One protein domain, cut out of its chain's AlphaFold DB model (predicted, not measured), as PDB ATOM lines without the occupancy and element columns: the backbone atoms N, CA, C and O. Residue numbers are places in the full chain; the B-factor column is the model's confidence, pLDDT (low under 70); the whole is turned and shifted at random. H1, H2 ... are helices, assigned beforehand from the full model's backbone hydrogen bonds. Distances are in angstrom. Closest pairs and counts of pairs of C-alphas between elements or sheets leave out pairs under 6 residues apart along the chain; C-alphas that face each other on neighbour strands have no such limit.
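AT A GLANCE: This is residues 22 to 94 of the 99 residues of an uncharacterized protein of Candidatus Heimdallarchaeota archaeon (UniProt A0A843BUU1). Two long helices, H2 and H5, make two sides of a small all-helix body and stay apart from each other, while the shorter H3 packs on H5 and comes near H2, so that these three helices make a triangle. H1 packs on the beginning of H2, H4 sits at the corner after H3, and residues 49 to 54 stick out. The printed part has 73 residues, with five named helices in the order H1 to H5 and no named strand. It is compact, with a radius of gyration of the C-alphas of 11.9 A, and spans 31 by 25 by 19 A.

HOW THE PARTS SIT: H2, residues 37 to 52, touches H1, residues 22 to 25, with residues 37 to 42 alone; their closest C-alphas, Ile 23 and Glu 38, are 4.3 A apart. H3, residues 59 to 66, is near H2, the closest C-alphas being 8.5 A apart. H5, residues 79 to 94, touches H3 at a shallow tilt of 20 degrees, opposite ways, closest at the C-alphas of Phe 66 and Ala 82, 5.4 A. H4, residues 71 to 74, touches H3 only at the corner, C-alphas 65 and 71 being closest at 5.0 A. H2 and H5 are apart. Every O i to N i+4 pair is within hydrogen-bond range in H2, against 3 of 4 in H3 and 11 of 12 in H5; H1 and H4 are too short for one.

IN THESE COORDINATES: H2 is 22.8 A long, from C-alpha 37 at (190.562, 177.464, -317.240). H5 is 20.4 A long, to C-alpha 94 at (209.912, 181.160, -299.379). H3 measures 10.8 A, H1 5.3 A and H4 5.1 A.

THE WHOLE: The C-alphas farthest apart, Pro 27 and Gly 94, are 32.3 A apart. The printed part has no cut. The link from H1 to H2 is long, with 11 residues. No printed residue is under 70 in pLDDT.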
ATOM      1  N   MET A  22     196.275 176.120-319.988       96.56
ATOM      2  CA  MET A  22     194.971 176.601-319.543       96.56
ATOM      3  C   MET A  22     194.184 177.316-320.649       96.56
ATOM      4  O   MET A  22     193.006 177.026-320.846       96.56
ATOM      5  N   ILE A  23     194.842 178.165-321.447       96.50
ATOM      6  CA  ILE A  23     194.222 178.817-322.614       96.50
ATOM      7  C   ILE A  23     193.787 177.776-323.654       96.50
ATOM      8  O   ILE A  23     192.697 177.868-324.211       96.50
ATOM      9  N   THR A  24     194.605 176.748-323.904       95.88
ATOM     10  CA  THR A  24     194.302 175.711-324.911       95.88
ATOM     11  C   THR A  24     193.095 174.860-324.521       95.88
ATOM     12  O   THR A  24     192.367 174.387-325.395       95.88
ATOM     13  N   LYS A  25     192.849 174.674-323.219       93.19
ATOM     14  CA  LYS A  25     191.624 174.029-322.729       93.19
ATOM     15  C   LYS A  25     190.367 174.844-323.032       93.19
ATOM     16  O   LYS A  25     189.294 174.258-323.179       93.19
ATOM     17  N   GLY A  26     190.502 176.162-323.162       90.06
ATOM     18  CA  GLY A  26     189.403 177.074-323.438       90.06
ATOM     19  C   GLY A  26     188.524 177.347-322.209       90.06
ATOM     20  O   GLY A  26     188.939 177.094-321.073       90.06
ATOM     21  N   PRO A  27     187.301 177.863-322.410       93.19
ATOM     22  CA  PRO A  27     186.451 178.401-321.348       93.19
ATOM     23  C   PRO A  27     185.715 177.298-320.564       93.19
ATOM     24  O   PRO A  27     184.503 177.357-320.351       93.19
ATOM     25  N   ILE A  28     186.431 176.246-320.160       91.19
ATOM     26  CA  ILE A  28     185.904 175.209-319.270       91.19
ATOM     27  C   ILE A  28     185.690 175.849-317.906       91.19
ATOM     28  O   ILE A  28     186.643 176.339-317.308       91.19
ATOM     29  N   SER A  29     184.446 175.849-317.433       90.94
ATOM     30  CA  SER A  29     184.112 176.421-316.132       90.94
ATOM     31  C   SER A  29     184.797 175.651-315.004       90.94
ATOM     32  O   SER A  29     184.769 174.418-314.977       90.94
ATOM     33  N   THR A  30     185.390 176.396-314.080       87.31
ATOM     34  CA  THR A  30     186.052 175.895-312.875       87.31
ATOM     35  C   THR A  30     185.332 176.447-311.647       87.31
ATOM     36  O   THR A  30     184.655 177.469-311.711       87.31
ATOM     37  N   ILE A  31     185.461 175.774-310.503       85.56
ATOM     38  CA  ILE A  31     184.910 176.249-309.216       85.56
ATOM     39  C   ILE A  31     185.866 177.210-308.488       85.56
ATOM     40  O   ILE A  31     185.792 177.367-307.272       85.56
ATOM     41  N   THR A  32     186.780 177.818-309.240       87.69
ATOM     42  CA  THR A  32     187.858 178.677-308.750       87.69
ATOM     43  C   THR A  32     187.500 180.146-308.970       87.69
ATOM     44  O   THR A  32     186.580 180.469-309.719       87.69
ATOM     45  N   GLU A  33     188.248 181.053-308.354       87.50
ATOM     46  CA  GLU A  33     188.093 182.508-308.472       87.50
ATOM     47  C   GLU A  33     188.298 183.052-309.896       87.50
ATOM     48  O   GLU A  33     187.938 184.194-310.175       87.50
ATOM     49  N   TYR A  34     188.844 182.238-310.801       92.00
ATOM     50  CA  TYR A  34     189.063 182.597-312.200       92.00
ATOM     51  C   TYR A  34     187.866 182.248-313.103       92.00
ATOM     52  O   TYR A  34     187.888 182.589-314.283       92.00
ATOM     53  N   ASP A  35     186.820 181.588-312.592       89.62
ATOM     54  CA  ASP A  35     185.602 181.127-313.295       89.62
ATOM     55  C   ASP A  35     185.811 180.091-314.422       89.62
ATOM     56  O   ASP A  35     184.915 179.286-314.702       89.62
ATOM     57  N   SER A  36     186.961 180.104-315.100       93.88
ATOM     58  CA  SER A  36     187.308 179.168-316.167       93.88
ATOM     59  C   SER A  36     188.810 178.905-316.282       93.88
ATOM     60  O   SER A  36     189.635 179.730-315.884       93.88
ATOM     61  N   SER A  37     189.167 177.778-316.910       93.56
ATOM     62  CA  SER A  37     190.562 177.464-317.240       93.56
ATOM     63  C   SER A  37     191.192 178.556-318.109       93.56
ATOM     64  O   SER A  37     192.276 179.022-317.791       93.56
ATOM     65  N   GLU A  38     190.515 179.039-319.154       95.06
ATOM     66  CA  GLU A  38     191.044 180.109-320.013       95.06
ATOM     67  C   GLU A  38     191.398 181.383-319.231       95.06
ATOM     68  O   GLU A  38     192.487 181.925-319.411       95.06
ATOM     69  N   ASN A  39     190.535 181.817-318.310       96.75
ATOM     70  CA  ASN A  39     190.794 182.990-317.472       96.75
ATOM     71  C   ASN A  39     191.991 182.794-316.533       96.75
ATOM     72  O   ASN A  39     192.798 183.711-316.388       96.75
ATOM     73  N   LEU A  40     192.150 181.604-315.936       96.56
ATOM     74  CA  LEU A  40     193.359 181.272-315.175       96.56
ATOM     75  C   LEU A  40     194.602 181.364-316.075       96.56
ATOM     76  O   LEU A  40     195.631 181.907-315.680       96.56
ATOM     77  N   GLY A  41     194.499 180.877-317.311       96.75
ATOM     78  CA  GLY A  41     195.567 180.975-318.301       96.75
ATOM     79  C   GLY A  41     195.940 182.417-318.656       96.75
ATOM     80  O   GLY A  41     197.131 182.733-318.729       96.75
ATOM     81  N   ILE A  42     194.948 183.297-318.819       97.44
ATOM     82  CA  ILE A  42     195.142 184.738-319.047       97.44
ATOM     83  C   ILE A  42     195.823 185.383-317.837       97.44
ATOM     84  O   ILE A  42     196.819 186.082-318.004       97.44
ATOM     85  N   TYR A  43     195.364 185.089-316.619       97.44
ATOM     86  CA  TYR A  43     195.996 185.593-315.400       97.44
ATOM     87  C   TYR A  43     197.478 185.188-315.309       97.44
ATOM     88  O   TYR A  43     198.353 186.024-315.073       97.44
ATOM     89  N   LEU A  44     197.802 183.919-315.584       97.50
ATOM     90  CA  LEU A  44     199.193 183.455-315.615       97.50
ATOM     91  C   LEU A  44     200.026 184.181-316.687       97.50
ATOM     92  O   LEU A  44     201.209 184.447-316.465       97.50
ATOM     93  N   GLN A  45     199.422 184.547-317.821       97.44
ATOM     94  CA  GLN A  45     200.084 185.344-318.857       97.44
ATOM     95  C   GLN A  45     200.422 186.760-318.365       97.44
ATOM     96  O   GLN A  45     201.495 187.281-318.680       97.44
ATOM     97  N   GLU A  46     199.552 187.373-317.560       97.19
ATOM     98  CA  GLU A  46     199.823 188.671-316.932       97.19
ATOM     99  C   GLU A  46     200.985 188.585-315.934       97.19
ATOM    100  O   GLU A  46     201.856 189.458-315.921       97.19
ATOM    101  N   ILE A  47     201.050 187.512-315.138       96.56
ATOM    102  CA  ILE A  47     202.179 187.267-314.227       96.56
ATOM    103  C   ILE A  47     203.492 187.115-314.999       96.56
ATOM    104  O   ILE A  47     204.496 187.713-314.610       96.56
ATOM    105  N   VAL A  48     203.490 186.376-316.111       97.00
ATOM    106  CA  VAL A  48     204.663 186.265-316.993       97.00
ATOM    107  C   VAL A  48     205.117 187.645-317.468       97.00
ATOM    108  O   VAL A  48     206.296 187.972-317.341       97.00
ATOM    109  N   ALA A  49     204.194 188.472-317.964       96.62
ATOM    110  CA  ALA A  49     204.526 189.803-318.467       96.62
ATOM    111  C   ALA A  49     205.139 190.698-317.376       96.62
ATOM    112  O   ALA A  49     206.084 191.442-317.654       96.62
ATOM    113  N   LYS A  50     204.640 190.608-316.137       95.25
ATOM    114  CA  LYS A  50     205.206 191.317-314.978       95.25
ATOM    115  C   LYS A  50     206.620 190.836-314.659       95.25
ATOM    116  O   LYS A  50     207.520 191.657-314.489       95.25
ATOM    117  N   LEU A  51     206.845 189.521-314.635       92.31
ATOM    118  CA  LEU A  51     208.167 188.941-314.375       92.31
ATOM    119  C   LEU A  51     209.205 189.363-315.425       92.31
ATOM    120  O   LEU A  51     210.311 189.763-315.062       92.31
ATOM    121  N   GLU A  52     208.843 189.350-316.710       92.56
ATOM    122  CA  GLU A  52     209.721 189.790-317.808       92.56
ATOM    123  C   GLU A  52     210.087 191.278-317.711       92.56
ATOM    124  O   GLU A  52     211.210 191.675-318.031       92.56
ATOM    125  N   GLN A  53     209.160 192.099-317.216       93.25
ATOM    126  CA  GLN A  53     209.364 193.531-316.979       93.25
ATOM    127  C   GLN A  53     210.024 193.833-315.624       93.25
ATOM    128  O   GLN A  53     210.299 194.996-315.324       93.25
ATOM    129  N   LYS A  54     210.342 192.801-314.829       89.25
ATOM    130  CA  LYS A  54     210.883 192.913-313.462       89.25
ATOM    131  C   LYS A  54     209.962 193.697-312.520       89.25
ATOM    132  O   LYS A  54     210.432 194.367-311.599       89.25
ATOM    133  N   GLU A  55     208.659 193.612-312.757       91.62
ATOM    134  CA  GLU A  55     207.627 194.176-311.896       91.62
ATOM    135  C   GLU A  55     207.327 193.257-310.708       91.62
ATOM    136  O   GLU A  55     207.676 192.072-310.684       91.62
ATOM    137  N   GLU A  56     206.684 193.818-309.688       88.88
ATOM    138  CA  GLU A  56     206.245 193.047-308.533       88.88
ATOM    139  C   GLU A  56     205.027 192.180-308.882       88.88
ATOM    140  O   GLU A  56     204.115 192.596-309.598       88.88
ATOM    141  N   ILE A  57     205.018 190.960-308.345       91.94
ATOM    142  CA  ILE A  57     203.926 189.998-308.479       91.94
ATOM    143  C   ILE A  57     203.389 189.617-307.102       91.94
ATOM    144  O   ILE A  57     204.136 189.630-306.116       91.94
ATOM    145  N   ASP A  58     202.116 189.225-307.045       92.75
ATOM    146  CA  ASP A  58     201.548 188.614-305.847       92.75
ATOM    147  C   ASP A  58     202.012 187.155-305.753       92.75
ATOM    148  O   ASP A  58     201.486 186.241-306.388       92.75
ATOM    149  N   VAL A  59     203.069 186.950-304.972       91.81
ATOM    150  CA  VAL A  59     203.649 185.626-304.736       91.81
ATOM    151  C   VAL A  59     202.690 184.732-303.948       91.81
ATOM    152  O   VAL A  59     202.726 183.517-304.129       91.81
ATOM    153  N   PHE A  60     201.861 185.296-303.067       91.31
ATOM    154  CA  PHE A  60     200.956 184.504-302.238       91.31
ATOM    155  C   PHE A  60     199.815 183.936-303.082       91.31
ATOM    156  O   PHE A  60     199.527 182.743-302.988       91.31
ATOM    157  N   GLU A  61     199.241 184.755-303.965       92.69
ATOM    158  CA  GLU A  61     198.269 184.299-304.962       92.69
ATOM    159  C   GLU A  61     198.898 183.259-305.897       92.69
ATOM    160  O   GLU A  61     198.364 182.162-306.058       92.69
ATOM    161  N   LEU A  62     200.096 183.538-306.428       93.62
ATOM    162  CA  LEU A  62     200.798 182.595-307.299       93.62
ATOM    163  C   LEU A  62     201.085 181.255-306.600       93.62
ATOM    164  O   LEU A  62     200.954 180.193-307.202       93.62
ATOM    165  N   TRP A  63     201.458 181.289-305.322       93.25
ATOM    166  CA  TRP A  63     201.629 180.089-304.509       93.25
ATOM    167  C   TRP A  63     200.308 179.335-304.323       93.25
ATOM    168  O   TRP A  63     200.296 178.112-304.453       93.25
ATOM    169  N   GLY A  64     199.206 180.049-304.067       91.69
ATOM    170  CA  GLY A  64     197.867 179.478-303.912       91.69
ATOM    171  C   GLY A  64     197.379 178.742-305.159       91.69
ATOM    172  O   GLY A  64     196.725 177.707-305.034       91.69
ATOM    173  N   ILE A  65     197.780 179.203-306.347       94.75
ATOM    174  CA  ILE A  65     197.444 178.546-307.615       94.75
ATOM    175  C   ILE A  65     198.093 177.171-307.747       94.75
ATOM    176  O   ILE A  65     197.453 176.273-308.276       94.75
ATOM    177  N   PHE A  66     199.337 176.999-307.286       95.31
ATOM    178  CA  PHE A  66     200.137 175.787-307.527       95.31
ATOM    179  C   PHE A  66     200.381 174.928-306.275       95.31
ATOM    180  O   PHE A  66     201.127 173.950-306.331       95.31
ATOM    181  N   ALA A  67     199.803 175.281-305.127       89.44
ATOM    182  CA  ALA A  67     199.891 174.466-303.918       89.44
ATOM    183  C   ALA A  67     199.181 173.102-304.087       89.44
ATOM    184  O   ALA A  67     198.378 172.925-304.995       89.44
ATOM    185  N   PRO A  68     199.428 172.098-303.231       79.31
ATOM    186  CA  PRO A  68     198.631 170.870-303.254       79.31
ATOM    187  C   PRO A  68     197.141 171.163-303.009       79.31
ATOM    188  O   PRO A  68     196.832 171.959-302.118       79.31
ATOM    189  N   THR A  69     196.229 170.496-303.731       76.75
ATOM    190  CA  THR A  69     194.766 170.728-303.661       76.75
ATOM    191  C   THR A  69     194.377 172.170-304.002       76.75
ATOM    192  O   THR A  69     193.612 172.806-303.280       76.75
ATOM    193  N   SER A  70     194.977 172.707-305.064       82.38
ATOM    194  CA  SER A  70     194.855 174.113-305.463       82.38
ATOM    195  C   SER A  70     193.904 174.346-306.632       82.38
ATOM    196  O   SER A  70     193.386 173.423-307.261       82.38
ATOM    197  N   VAL A  71     193.770 175.627-306.976       87.62
ATOM    198  CA  VAL A  71     193.159 176.128-308.210       87.62
ATOM    199  C   VAL A  71     193.658 175.385-309.451       87.62
ATOM    200  O   VAL A  71     192.867 175.127-310.360       87.62
ATOM    201  N   TRP A  72     194.947 175.039-309.521       93.12
ATOM    202  CA  TRP A  72     195.501 174.316-310.663       93.12
ATOM    203  C   TRP A  72     194.912 172.910-310.811       93.12
ATOM    204  O   TRP A  72     194.495 172.535-311.912       93.12
ATOM    205  N   ASP A  73     194.821 172.168-309.705       89.31
ATOM    206  CA  ASP A  73     194.239 170.822-309.675       89.31
ATOM    207  C   ASP A  73     192.752 170.870-310.068       89.31
ATOM    208  O   ASP A  73     192.303 170.091-310.913       89.31
ATOM    209  N   ASP A  74     192.007 171.845-309.538       87.94
ATOM    210  CA  ASP A  74     190.586 172.060-309.850       87.94
ATOM    211  C   ASP A  74     190.354 172.517-311.301       87.94
ATOM    212  O   ASP A  74     189.302 172.262-311.893       87.94
ATOM    213  N   SER A  75     191.364 173.142-311.909       88.12
ATOM    214  CA  SER A  75     191.391 173.502-313.334       88.12
ATOM    215  C   SER A  75     191.892 172.349-314.223       88.12
ATOM    216  O   SER A  75     192.041 172.482-315.447       88.12
ATOM    217  N   GLY A  76     192.153 171.186-313.617       88.50
ATOM    218  CA  GLY A  76     192.596 169.948-314.249       88.50
ATOM    219  C   GLY A  76     194.003 170.018-314.836       88.50
ATOM    220  O   GLY A  76     194.269 169.334-315.828       88.50
ATOM    221  N   GLY A  77     194.842 170.934-314.360       90.31
ATOM    222  CA  GLY A  77     196.162 171.181-314.923       90.31
ATOM    223  C   GLY A  77     197.156 170.033-314.715       90.31
ATOM    224  O   GLY A  77     196.936 169.112-313.930       90.31
ATOM    225  N   SER A  78     198.269 170.066-315.445       92.94
ATOM    226  CA  SER A  78     199.348 169.081-315.336       92.94
ATOM    227  C   SER A  78     200.078 169.130-313.988       92.94
ATOM    228  O   SER A  78     200.750 170.116-313.669       92.94
ATOM    229  N   ASN A  79     200.033 168.030-313.230       91.38
ATOM    230  CA  ASN A  79     200.765 167.895-311.961       91.38
ATOM    231  C   ASN A  79     202.278 168.111-312.130       91.38
ATOM    232  O   ASN A  79     202.914 168.722-311.279       91.38
ATOM    233  N   GLU A  80     202.862 167.658-313.247       92.12
ATOM    234  CA  GLU A  80     204.305 167.795-313.487       92.12
ATOM    235  C   GLU A  80     204.735 169.270-313.576       92.12
ATOM    236  O   GLU A  80     205.812 169.637-313.105       92.12
ATOM    237  N   ILE A  81     203.901 170.115-314.189       93.25
ATOM    238  CA  ILE A  81     204.172 171.551-314.317       93.25
ATOM    239  C   ILE A  81     203.990 172.236-312.960       93.25
ATOM    240  O   ILE A  81     204.868 173.000-312.548       93.25
ATOM    241  N   ALA A  82     202.913 171.914-312.239       93.25
ATOM    242  CA  ALA A  82     202.657 172.472-310.914       93.25
ATOM    243  C   ALA A  82     203.766 172.155-309.911       93.25
ATOM    244  O   ALA A  82     204.254 173.072-309.254       93.25
ATOM    245  N   ASP A  83     204.236 170.907-309.844       93.19
ATOM    246  CA  ASP A  83     205.293 170.505-308.909       93.19
ATOM    247  C   ASP A  83     206.584 171.313-309.120       93.19
ATOM    248  O   ASP A  83     207.214 171.769-308.158       93.19
ATOM    249  N   LYS A  84     206.968 171.539-310.386       95.06
ATOM    250  CA  LYS A  84     208.157 172.333-310.741       95.06
ATOM    251  C   LYS A  84     207.977 173.804-310.375       95.06
ATOM    252  O   LYS A  84     208.865 174.392-309.752       95.06
ATOM    253  N   ILE A  85     206.828 174.388-310.722       95.31
ATOM    254  CA  ILE A  85     206.513 175.785-310.402       95.31
ATOM    255  C   ILE A  85     206.491 175.989-308.887       95.31
ATOM    256  O   ILE A  85     207.145 176.896-308.373       95.31
ATOM    257  N   PHE A  86     205.811 175.114-308.153       93.69
ATOM    258  CA  PHE A  86     205.700 175.182-306.703       93.69
ATOM    259  C   PHE A  86     207.063 175.099-306.006       93.69
ATOM    260  O   PHE A  86     207.343 175.873-305.083       93.69
ATOM    261  N   ALA A  87     207.942 174.204-306.468       92.31
ATOM    262  CA  ALA A  87     209.306 174.101-305.960       92.31
ATOM    263  C   ALA A  87     210.101 175.398-306.185       92.31
ATOM    264  O   ALA A  87     210.761 175.884-305.261       92.31
ATOM    265  N   LEU A  88     209.999 175.995-307.378       93.31
ATOM    266  CA  LEU A  88     210.667 177.258-307.700       93.31
ATOM    267  C   LEU A  88     210.096 178.440-306.913       93.31
ATOM    268  O   LEU A  88     210.876 179.274-306.454       93.31
ATOM    269  N   ILE A  89     208.780 178.500-306.690       92.06
ATOM    270  CA  ILE A  89     208.158 179.538-305.856       92.06
ATOM    271  C   ILE A  89     208.700 179.455-304.428       92.06
ATOM    272  O   ILE A  89     209.165 180.457-303.883       92.06
ATOM    273  N   LYS A  90     208.699 178.256-303.831       90.25
ATOM    274  CA  LYS A  90     209.238 178.042-302.481       90.25
ATOM    275  C   LYS A  90     210.708 178.422-302.375       90.25
ATOM    276  O   LYS A  90     211.105 179.015-301.379       90.25
ATOM    277  N   LYS A  91     211.501 178.092-303.393       90.06
ATOM    278  CA  LYS A  91     212.927 178.410-303.419       90.06
ATOM    279  C   LYS A  91     213.179 179.916-303.527       90.06
ATOM    280  O   LYS A  91     213.939 180.463-302.744       90.06
ATOM    281  N   ASN A  92     212.501 180.595-304.450       86.88
ATOM    282  CA  ASN A  92     212.785 181.996-304.781       86.88
ATOM    283  C   ASN A  92     212.059 183.011-303.889       86.88
ATOM    284  O   ASN A  92     212.467 184.174-303.796       86.88
ATOM    285  N   PHE A  93     210.966 182.587-303.255       86.44
ATOM    286  CA  PHE A  93     210.101 183.466-302.479       86.44
ATOM    287  C   PHE A  93     209.658 182.884-301.134       86.44
ATOM    288  O   PHE A  93     208.784 183.465-300.496       86.44
ATOM    289  N   GLY A  94     210.259 181.786-300.662       80.56
ATOM    290  CA  GLY A  94     209.912 181.160-299.379       80.56
ATOM    291  C   GLY A  94     209.921 182.134-298.196       80.56
ATOM    292  O   GLY A  94     209.025 182.086-297.359       80.56
TER     293      GLY A  94